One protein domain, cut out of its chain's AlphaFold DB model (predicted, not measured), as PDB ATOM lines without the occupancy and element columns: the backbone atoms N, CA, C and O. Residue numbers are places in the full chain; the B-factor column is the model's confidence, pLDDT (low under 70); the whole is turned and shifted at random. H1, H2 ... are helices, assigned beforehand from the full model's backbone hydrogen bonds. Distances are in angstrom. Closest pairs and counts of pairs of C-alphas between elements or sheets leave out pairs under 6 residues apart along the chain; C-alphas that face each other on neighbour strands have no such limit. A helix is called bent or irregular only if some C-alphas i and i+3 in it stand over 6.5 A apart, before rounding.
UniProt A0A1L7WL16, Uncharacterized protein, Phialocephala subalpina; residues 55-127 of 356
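What this domain is: This is residues 55 to 127 of the 356 residues of an uncharacterized protein of Phialocephala subalpina (UniProt A0A1L7WL16). Two long helices, H1 and H4, lie side by side and run opposite ways, with the short helices H2 and H3 in a small head at one end. Residues 75 to 80 stick out at that end and 119 to 127 at the other, lengthening the whole. The printed part has 73 residues with four named helices, H1 to H4 in order, and no named strand: all helix, loose, radius of gyration of the C-alphas 16.3 A, spans 58 by 22 by 17 A.

Where its parts are: H1, residues 55 to 76, begins at C-alpha 55 (11.651, -5.340, -30.044) and is 31.6 A long. H2 is residues 82 to 86, H3 residues 88 to 91. H4, residues 95 to 125, 45.6 A, ends at C-alpha 125 (8.084, -16.572, -16.870); it is irregular, C-alphas 96 and 99 being 7.3 A apart.

How they stand to each other: H1 touches residues 100 to 114 of H4 at a shallow tilt of 12 degrees, closest C-alphas Pro 55 and Tyr 114, 6.8 A. H3 and H4 only just touch, only at the corner, with 3 pairs of C-alphas within 8 A, closest Met 91 and Gly 97, 5.0 A. Every O i to N i+4 pair is within hydrogen-bond range in H1, 25 of 27 in H4 and 0 of 1 in H2, which has 1 of 2 O i to N i+3 pairs; H3 is too short for an i+4 pair.

The domain as a whole: The C-alphas farthest apart, Arg 79 and Phe 127, are 57.8 A apart. The printed part has no cut, and its links are tight. Residues 55 to 57 and 77 to 86 have pLDDT under 70.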
ATOM      1  N   PRO A  55      11.085  -4.358 -29.126       63.41
ATOM      2  CA  PRO A  55      11.651  -5.340 -30.044       63.41
ATOM      3  C   PRO A  55      10.878  -5.501 -31.355       63.41
ATOM      4  O   PRO A  55      11.478  -5.697 -32.409       63.41
ATOM      5  N   GLN A  56       9.550  -5.375 -31.301       67.50
ATOM      6  CA  GLN A  56       8.710  -5.376 -32.499       67.50
ATOM      7  C   GLN A  56       8.963  -4.100 -33.307       67.50
ATOM      8  O   GLN A  56       9.080  -4.154 -34.527       67.50
ATOM      9  N   LEU A  57       9.143  -2.969 -32.616       68.38
ATOM     10  CA  LEU A  57       9.458  -1.690 -33.243       68.38
ATOM     11  C   LEU A  57      10.850  -1.696 -33.895       68.38
ATOM     12  O   LEU A  57      10.979  -1.292 -35.043       68.38
ATOM     13  N   ALA A  58      11.871  -2.220 -33.213       71.75
ATOM     14  CA  ALA A  58      13.228  -2.350 -33.737       71.75
ATOM     15  C   ALA A  58      13.264  -3.268 -34.967       71.75
ATOM     16  O   ALA A  58      13.903  -2.944 -35.964       71.75
ATOM     17  N   GLN A  59      12.523  -4.379 -34.950       72.00
ATOM     18  CA  GLN A  59      12.415  -5.248 -36.120       72.00
ATOM     19  C   GLN A  59      11.748  -4.537 -37.307       72.00
ATOM     20  O   GLN A  59      12.194  -4.703 -38.442       72.00
ATOM     21  N   VAL A  60      10.695  -3.751 -37.060       79.25
ATOM     22  CA  VAL A  60      10.000  -2.983 -38.104       79.25
ATOM     23  C   VAL A  60      10.894  -1.872 -38.652       79.25
ATOM     24  O   VAL A  60      11.071  -1.804 -39.865       79.25
ATOM     25  N   MET A  61      11.521  -1.075 -37.784       77.12
ATOM     26  CA  MET A  61      12.396   0.033 -38.177       77.12
ATOM     27  C   MET A  61      13.590  -0.450 -38.997       77.12
ATOM     28  O   MET A  61      13.880   0.094 -40.058       77.12
ATOM     29  N   VAL A  62      14.263  -1.515 -38.556       78.75
ATOM     30  CA  VAL A  62      15.442  -2.002 -39.278       78.75
ATOM     31  C   VAL A  62      15.046  -2.680 -40.599       78.75
ATOM     32  O   VAL A  62      15.782  -2.604 -41.584       78.75
ATOM     33  N   LYS A  63      13.858  -3.292 -40.669       80.25
ATOM     34  CA  LYS A  63      13.306  -3.810 -41.929       80.25
ATOM     35  C   LYS A  63      12.963  -2.683 -42.907       80.25
ATOM     36  O   LYS A  63      13.180  -2.848 -44.104       80.25
ATOM     37  N   GLU A  64      12.446  -1.565 -42.409       86.31
ATOM     38  CA  GLU A  64      12.144  -0.375 -43.207       86.31
ATOM     39  C   GLU A  64      13.428   0.268 -43.755       86.31
ATOM     40  O   GLU A  64      13.522   0.507 -44.957       86.31
ATOM     41  N   GLU A  65      14.470   0.415 -42.929       84.94
ATOM     42  CA  GLU A  65      15.780   0.902 -43.387       84.94
ATOM     43  C   GLU A  65      16.403  -0.008 -44.454       84.94
ATOM     44  O   GLU A  65      16.922   0.480 -45.459       84.94
ATOM     45  N   LEU A  66      16.343  -1.332 -44.264       81.19
ATOM     46  CA  LEU A  66      16.851  -2.287 -45.249       81.19
ATOM     47  C   LEU A  66      16.097  -2.158 -46.580       81.19
ATOM     48  O   LEU A  66      16.724  -2.140 -47.640       81.19
ATOM     49  N   HIS A  67      14.774  -2.004 -46.520       82.50
ATOM     50  CA  HIS A  67      13.943  -1.803 -47.703       82.50
ATOM     51  C   HIS A  67      14.303  -0.509 -48.448       82.50
ATOM     52  O   HIS A  67      14.389  -0.503 -49.676       82.50
ATOM     53  N   ASP A  68      14.596   0.568 -47.721       86.06
ATOM     54  CA  ASP A  68      15.054   1.831 -48.296       86.06
ATOM     55  C   ASP A  68      16.411   1.706 -49.003       86.06
ATOM     56  O   ASP A  68      16.619   2.321 -50.057       86.06
ATOM     57  N   PHE A  69      17.347   0.927 -48.448       81.31
ATOM     58  CA  PHE A  69      18.632   0.641 -49.096       81.31
ATOM     59  C   PHE A  69      18.445  -0.193 -50.367       81.31
ATOM     60  O   PHE A  69      18.954   0.189 -51.424       81.31
ATOM     61  N   GLU A  70      17.650  -1.261 -50.297       79.38
ATOM     62  CA  GLU A  70      17.300  -2.087 -51.459       79.38
ATOM     63  C   GLU A  70      16.643  -1.248 -52.565       79.38
ATOM     64  O   GLU A  70      17.001  -1.354 -53.742       79.38
ATOM     65  N   TRP A  71      15.723  -0.355 -52.191       83.38
ATOM     66  CA  TRP A  71      15.028   0.528 -53.121       83.38
ATOM     67  C   TRP A  71      15.963   1.548 -53.781       83.38
ATOM     68  O   TRP A  71      15.885   1.782 -54.993       83.38
ATOM     69  N   LYS A  72      16.873   2.157 -53.010       82.81
ATOM     70  CA  LYS A  72      17.868   3.109 -53.535       82.81
ATOM     71  C   LYS A  72      18.824   2.436 -54.517       82.81
ATOM     72  O   LYS A  72      19.101   3.029 -55.563       82.81
ATOM     73  N   ASP A  73      19.267   1.217 -54.230       74.44
ATOM     74  CA  ASP A  73      20.152   0.459 -55.119       74.44
ATOM     75  C   ASP A  73      19.429  -0.005 -56.385       74.44
ATOM     76  O   ASP A  73      19.985   0.078 -57.486       74.44
ATOM     77  N   HIS A  74      18.149  -0.372 -56.262       78.44
ATOM     78  CA  HIS A  74      17.294  -0.655 -57.410       78.44
ATOM     79  C   HIS A  74      17.143   0.564 -58.334       78.44
ATOM     80  O   HIS A  74      17.225   0.425 -59.553       78.44
ATOM     81  N   ARG A  75      16.967   1.771 -57.769       80.69
ATOM     82  CA  ARG A  75      16.798   3.017 -58.541       80.69
ATOM     83  C   ARG A  75      18.090   3.558 -59.155       80.69
ATOM     84  O   ARG A  75      18.023   4.196 -60.204       80.69
ATOM     85  N   LYS A  76      19.235   3.398 -58.483       76.75
ATOM     86  CA  LYS A  76      20.515   4.000 -58.902       76.75
ATOM     87  C   LYS A  76      21.324   3.131 -59.865       76.75
ATOM     88  O   LYS A  76      22.185   3.665 -60.563       76.75
ATOM     89  N   GLY A  77      21.096   1.820 -59.917       61.50
ATOM     90  CA  GLY A  77      21.835   0.956 -60.836       61.50
ATOM     91  C   GLY A  77      21.332   1.046 -62.284       61.50
ATOM     92  O   GLY A  77      20.139   1.172 -62.531       61.50
ATOM     93  N   GLY A  78      22.250   0.950 -63.257       66.06
ATOM     94  CA  GLY A  78      21.944   0.800 -64.696       66.06
ATOM     95  C   GLY A  78      21.265  -0.544 -65.020       66.06
ATOM     96  O   GLY A  78      20.490  -1.044 -64.234       66.06
ATOM     97  N   ARG A  79      21.547  -1.237 -66.134       61.03
ATOM     98  CA  ARG A  79      20.935  -2.576 -66.407       61.03
ATOM     99  C   ARG A  79      21.406  -3.722 -65.475       61.03
ATOM    100  O   ARG A  79      21.103  -4.883 -65.731       61.03
ATOM    101  N   VAL A  80      22.183  -3.426 -64.431       59.56
ATOM    102  CA  VAL A  80      22.923  -4.395 -63.594       59.56
ATOM    103  C   VAL A  80      22.409  -4.613 -62.138       59.56
ATOM    104  O   VAL A  80      22.695  -5.686 -61.606       59.56
ATOM    105  N   PRO A  81      21.612  -3.741 -61.474       56.09
ATOM    106  CA  PRO A  81      21.247  -3.873 -60.055       56.09
ATOM    107  C   PRO A  81      20.321  -5.062 -59.771       56.09
ATOM    108  O   PRO A  81      20.352  -5.610 -58.676       56.09
ATOM    109  N   SER A  82      19.590  -5.564 -60.774       57.53
ATOM    110  CA  SER A  82      18.821  -6.814 -60.653       57.53
ATOM    111  C   SER A  82      19.690  -8.029 -60.275       57.53
ATOM    112  O   SER A  82      19.163  -9.014 -59.759       57.53
ATOM    113  N   ARG A  83      21.015  -7.982 -60.495       61.72
ATOM    114  CA  ARG A  83      21.916  -9.109 -60.202       61.72
ATOM    115  C   ARG A  83      22.372  -9.200 -58.745       61.72
ATOM    116  O   ARG A  83      22.727 -10.303 -58.338       61.72
ATOM    117  N   LEU A  84      22.348  -8.108 -57.974       60.56
ATOM    118  CA  LEU A  84      22.742  -8.127 -56.557       60.56
ATOM    119  C   LEU A  84      21.696  -8.861 -55.706       60.56
ATOM    120  O   LEU A  84      22.052  -9.769 -54.960       60.56
ATOM    121  N   CYS A  85      20.405  -8.594 -55.928       61.50
ATOM    122  CA  CYS A  85      19.317  -9.332 -55.272       61.50
ATOM    123  C   CYS A  85      19.261 -10.814 -55.688       61.50
ATOM    124  O   CYS A  85      18.796 -11.657 -54.928       61.50
ATOM    125  N   ALA A  86      19.736 -11.149 -56.893       67.94
ATOM    126  CA  ALA A  86      19.710 -12.517 -57.411       67.94
ATOM    127  C   ALA A  86      20.881 -13.387 -56.923       67.94
ATOM    128  O   ALA A  86      20.817 -14.611 -57.039       67.94
ATOM    129  N   ASN A  87      21.971 -12.790 -56.424       76.00
ATOM    130  CA  ASN A  87      23.149 -13.542 -55.999       76.00
ATOM    131  C   ASN A  87      23.816 -12.918 -54.768       76.00
ATOM    132  O   ASN A  87      24.768 -12.142 -54.872       76.00
ATOM    133  N   VAL A  88      23.355 -13.357 -53.595       73.88
ATOM    134  CA  VAL A  88      23.878 -12.973 -52.275       73.88
ATOM    135  C   VAL A  88      25.392 -13.212 -52.161       73.88
ATOM    136  O   VAL A  88      26.079 -12.463 -51.481       73.88
ATOM    137  N   GLY A  89      25.953 -14.189 -52.884       77.31
ATOM    138  CA  GLY A  89      27.397 -14.445 -52.903       77.31
ATOM    139  C   GLY A  89      28.226 -13.278 -53.455       77.31
ATOM    140  O   GLY A  89      29.322 -13.022 -52.965       77.31
ATOM    141  N   LYS A  90      27.704 -12.527 -54.436       72.88
ATOM    142  CA  LYS A  90      28.412 -11.368 -55.016       72.88
ATOM    143  C   LYS A  90      28.410 -10.145 -54.106       72.88
ATOM    144  O   LYS A  90      29.370  -9.379 -54.124       72.88
ATOM    145  N   MET A  91      27.382 -10.015 -53.272       71.44
ATOM    146  CA  MET A  91      27.255  -8.953 -52.274       71.44
ATOM    147  C   MET A  91      28.441  -8.934 -51.294       71.44
ATOM    148  O   MET A  91      28.856  -7.870 -50.853       71.44
ATOM    149  N   PHE A  92      29.036 -10.098 -51.002       75.81
ATOM    150  CA  PHE A  92      30.203 -10.210 -50.118       75.81
ATOM    151  C   PHE A  92      31.532  -9.789 -50.762       75.81
ATOM    152  O   PHE A  92      32.507  -9.566 -50.045       75.81
ATOM    153  N   HIS A  93      31.604  -9.714 -52.095       77.62
ATOM    154  CA  HIS A  93      32.854  -9.466 -52.823       77.62
ATOM    155  C   HIS A  93      32.920  -8.081 -53.478       77.62
ATOM    156  O   HIS A  93      34.018  -7.581 -53.725       77.62
ATOM    157  N   GLU A  94      31.781  -7.446 -53.765       77.62
ATOM    158  CA  GLU A  94      31.735  -6.133 -54.412       77.62
ATOM    159  C   GLU A  94      31.723  -4.986 -53.386       77.62
ATOM    160  O   GLU A  94      30.916  -4.960 -52.460       77.62
ATOM    161  N   VAL A  95      32.588  -3.984 -53.589       72.88
ATOM    162  CA  VAL A  95      32.738  -2.801 -52.710       72.88
ATOM    163  C   VAL A  95      31.422  -2.027 -52.533       72.88
ATOM    164  O   VAL A  95      31.207  -1.416 -51.490       72.88
ATOM    165  N   GLN A  96      30.525  -2.082 -53.523       72.12
ATOM    166  CA  GLN A  96      29.219  -1.416 -53.485       72.12
ATOM    167  C   GLN A  96      28.211  -2.094 -52.540       72.12
ATOM    168  O   GLN A  96      27.285  -1.433 -52.091       72.12
ATOM    169  N   GLY A  97      28.401  -3.372 -52.187       72.62
ATOM    170  CA  GLY A  97      27.519  -4.099 -51.263       72.62
ATOM    171  C   GLY A  97      27.846  -3.898 -49.781       72.62
ATOM    172  O   GLY A  97      27.164  -4.462 -48.925       72.62
ATOM    173  N   LYS A  98      28.891  -3.120 -49.461       81.81
ATOM    174  CA  LYS A  98      29.409  -2.991 -48.094       81.81
ATOM    175  C   LYS A  98      28.373  -2.416 -47.125       81.81
ATOM    176  O   LYS A  98      28.198  -2.977 -46.049       81.81
ATOM    177  N   ASP A  99      27.641  -1.378 -47.524       81.06
ATOM    178  CA  ASP A  99      26.667  -0.710 -46.648       81.06
ATOM    179  C   ASP A  99      25.477  -1.627 -46.313       81.06
ATOM    180  O   ASP A  99      25.067  -1.732 -45.156       81.06
ATOM    181  N   GLN A 100      24.964  -2.367 -47.305       78.50
ATOM    182  CA  GLN A 100      23.912  -3.363 -47.084       78.50
ATOM    183  C   GLN A 100      24.408  -4.518 -46.196       78.50
ATOM    184  O   GLN A 100      23.668  -5.031 -45.354       78.50
ATOM    185  N   PHE A 101      25.665  -4.938 -46.372       82.75
ATOM    186  CA  PHE A 101      26.263  -5.989 -45.556       82.75
ATOM    187  C   PHE A 101      26.466  -5.547 -44.101       82.75
ATOM    188  O   PHE A 101      26.128  -6.300 -43.184       82.75
ATOM    189  N   ASP A 102      26.949  -4.322 -43.882       86.12
ATOM    190  CA  ASP A 102      27.118  -3.735 -42.552       86.12
ATOM    191  C   ASP A 102      25.758  -3.605 -41.838       86.12
ATOM    192  O   ASP A 102      25.639  -3.992 -40.673       86.12
ATOM    193  N   LYS A 103      24.696  -3.210 -42.554       83.81
ATOM    194  CA  LYS A 103      23.317  -3.210 -42.028       83.81
ATOM    195  C   LYS A 103      22.791  -4.612 -41.720       83.81
ATOM    196  O   LYS A 103      22.188  -4.830 -40.672       83.81
ATOM    197  N   MET A 104      23.059  -5.603 -42.572       81.56
ATOM    198  CA  MET A 104      22.690  -6.993 -42.284       81.56
ATOM    199  C   MET A 104      23.436  -7.545 -41.058       81.56
ATOM    200  O   MET A 104      22.888  -8.362 -40.314       81.56
ATOM    201  N   LYS A 105      24.672  -7.096 -40.816       87.94
ATOM    202  CA  LYS A 105      25.418  -7.417 -39.596       87.94
ATOM    203  C   LYS A 105      24.785  -6.758 -38.368       87.94
ATOM    204  O   LYS A 105      24.603  -7.446 -37.369       87.94
ATOM    205  N   GLU A 106      24.388  -5.490 -38.466       87.94
ATOM    206  CA  GLU A 106      23.639  -4.781 -37.418       87.94
ATOM    207  C   GLU A 106      22.336  -5.521 -37.065       87.94
ATOM    208  O   GLU A 106      22.110  -5.835 -35.898       87.94
ATOM    209  N   ILE A 107      21.545  -5.930 -38.068       84.75
ATOM    210  CA  ILE A 107      20.334  -6.752 -37.879       84.75
ATOM    211  C   ILE A 107      20.640  -8.026 -37.090       84.75
ATOM    212  O   ILE A 107      19.892  -8.389 -36.183       84.75
ATOM    213  N   ARG A 108      21.718  -8.735 -37.444       88.62
ATOM    214  CA  ARG A 108      22.085  -9.988 -36.773       88.62
ATOM    215  C   ARG A 108      22.441  -9.772 -35.306       88.62
ATOM    216  O   ARG A 108      22.044 -10.601 -34.493       88.62
ATOM    217  N   GLU A 109      23.148  -8.694 -34.972       89.94
ATOM    218  CA  GLU A 109      23.454  -8.367 -33.574       89.94
ATOM    219  C   GLU A 109      22.176  -7.999 -32.804       89.94
ATOM    220  O   GLU A 109      21.913  -8.592 -31.760       89.94
ATOM    221  N   VAL A 110      21.300  -7.153 -33.365       87.19
ATOM    222  CA  VAL A 110      20.017  -6.803 -32.720       87.19
ATOM    223  C   VAL A 110      19.132  -8.037 -32.511       87.19
ATOM    224  O   VAL A 110      18.544  -8.211 -31.444       87.19
ATOM    225  N   LEU A 111      19.047  -8.937 -33.497       85.81
ATOM    226  CA  LEU A 111      18.288 -10.187 -33.366       85.81
ATOM    227  C   LEU A 111      18.884 -11.124 -32.313       85.81
ATOM    228  O   LEU A 111      18.140 -11.835 -31.635       85.81
ATOM    229  N   LYS A 112      20.210 -11.142 -32.167       91.38
ATOM    230  CA  LYS A 112      20.895 -11.938 -31.147       91.38
ATOM    231  C   LYS A 112      20.611 -11.400 -29.745       91.38
ATOM    232  O   LYS A 112      20.273 -12.195 -28.868       91.38
ATOM    233  N   ASP A 113      20.669 -10.084 -29.562       88.44
ATOM    234  CA  ASP A 113      20.319  -9.423 -28.301       88.44
ATOM    235  C   ASP A 113      18.841  -9.633 -27.958       88.44
ATOM    236  O   ASP A 113      18.498  -9.953 -26.818       88.44
ATOM    237  N   TYR A 114      17.960  -9.559 -28.957       85.38
ATOM    238  CA  TYR A 114      16.544  -9.853 -28.774       85.38
ATOM    239  C   TYR A 114      16.293 -11.308 -28.371       85.38
ATOM    240  O   TYR A 114      15.548 -11.564 -27.429       85.38
ATOM    241  N   ASN A 115      16.933 -12.266 -29.044       88.75
ATOM    242  CA  ASN A 115      16.817 -13.677 -28.683       88.75
ATOM    243  C   ASN A 115      17.325 -13.929 -27.253       88.75
ATOM    244  O   ASN A 115      16.700 -14.671 -26.500       88.75
ATOM    245  N   ALA A 116      18.415 -13.270 -26.843       90.69
ATOM    246  CA  ALA A 116      18.903 -13.334 -25.467       90.69
ATOM    247  C   ALA A 116      17.889 -12.751 -24.463       90.69
ATOM    248  O   ALA A 116      17.626 -13.371 -23.433       90.69
ATOM    249  N   ALA A 117      17.272 -11.608 -24.778       87.12
ATOM    250  CA  ALA A 117      16.231 -11.003 -23.949       87.12
ATOM    251  C   ALA A 117      14.965 -11.874 -23.868       87.12
ATOM    252  O   ALA A 117      14.390 -12.016 -22.790       87.12
ATOM    253  N   LEU A 118      14.553 -12.508 -24.971       84.81
ATOM    254  CA  LEU A 118      13.431 -13.450 -24.991       84.81
ATOM    255  C   LEU A 118      13.700 -14.686 -24.137       84.81
ATOM    256  O   LEU A 118      12.798 -15.129 -23.435       84.81
ATOM    257  N   LEU A 119      14.922 -15.221 -24.167       88.38
ATOM    258  CA  LEU A 119      15.310 -16.345 -23.313       88.38
ATOM    259  C   LEU A 119      15.309 -15.956 -21.831       88.38
ATOM    260  O   LEU A 119      14.848 -16.724 -20.993       88.38
ATOM    261  N   GLN A 120      15.776 -14.754 -21.487       89.00
ATOM    262  CA  GLN A 120      15.671 -14.258 -20.111       89.00
ATOM    263  C   GLN A 120      14.209 -14.066 -19.705       89.00
ATOM    264  O   GLN A 120      13.813 -14.463 -18.612       89.00
ATOM    265  N   TYR A 121      13.388 -13.506 -20.591       84.25
ATOM    266  CA  TYR A 121      11.961 -13.337 -20.348       84.25
ATOM    267  C   TYR A 121      11.256 -14.687 -20.177       84.25
ATOM    268  O   TYR A 121      10.457 -14.842 -19.257       84.25
ATOM    269  N   SER A 122      11.589 -15.696 -20.989       85.19
ATOM    270  CA  SER A 122      11.039 -17.044 -20.833       85.19
ATOM    271  C   SER A 122      11.466 -17.669 -19.506       85.19
ATOM    272  O   SER A 122      10.609 -18.180 -18.798       85.19
ATOM    273  N   GLN A 123      12.738 -17.539 -19.113       87.31
ATOM    274  CA  GLN A 123      13.227 -17.996 -17.805       87.31
ATOM    275  C   GLN A 123      12.519 -17.293 -16.639       87.31
ATOM    276  O   GLN A 123      12.171 -17.931 -15.649       87.31
ATOM    277  N   VAL A 124      12.255 -15.987 -16.750       83.06
ATOM    278  CA  VAL A 124      11.505 -15.243 -15.727       83.06
ATOM    279  C   VAL A 124      10.044 -15.702 -15.666       83.06
ATOM    280  O   VAL A 124       9.467 -15.793 -14.583       83.06
ATOM    281  N   ASN A 125       9.450 -16.049 -16.806       78.31
ATOM    282  CA  ASN A 125       8.084 -16.572 -16.870       78.31
ATOM    283  C   ASN A 125       7.966 -18.036 -16.433       78.31
ATOM    284  O   ASN A 125       6.874 -18.472 -16.069       78.31
ATOM    285  N   GLU A 126       9.066 -18.790 -16.443       80.56
ATOM    286  CA  GLU A 126       9.124 -20.143 -15.886       80.56
ATOM    287  C   GLU A 126       9.047 -20.144 -14.353       80.56
ATOM    288  O   GLU A 126       8.717 -21.179 -13.764       80.56
ATOM    289  N   PHE A 127       9.296 -19.009 -13.681       80.56
ATOM    290  CA  PHE A 127       9.109 -18.942 -12.237       80.56
ATOM    291  C   PHE A 127       7.631 -19.158 -11.866       80.56
ATOM    292  O   PHE A 127       6.734 -18.539 -12.455       80.56
TER     293      PHE A 127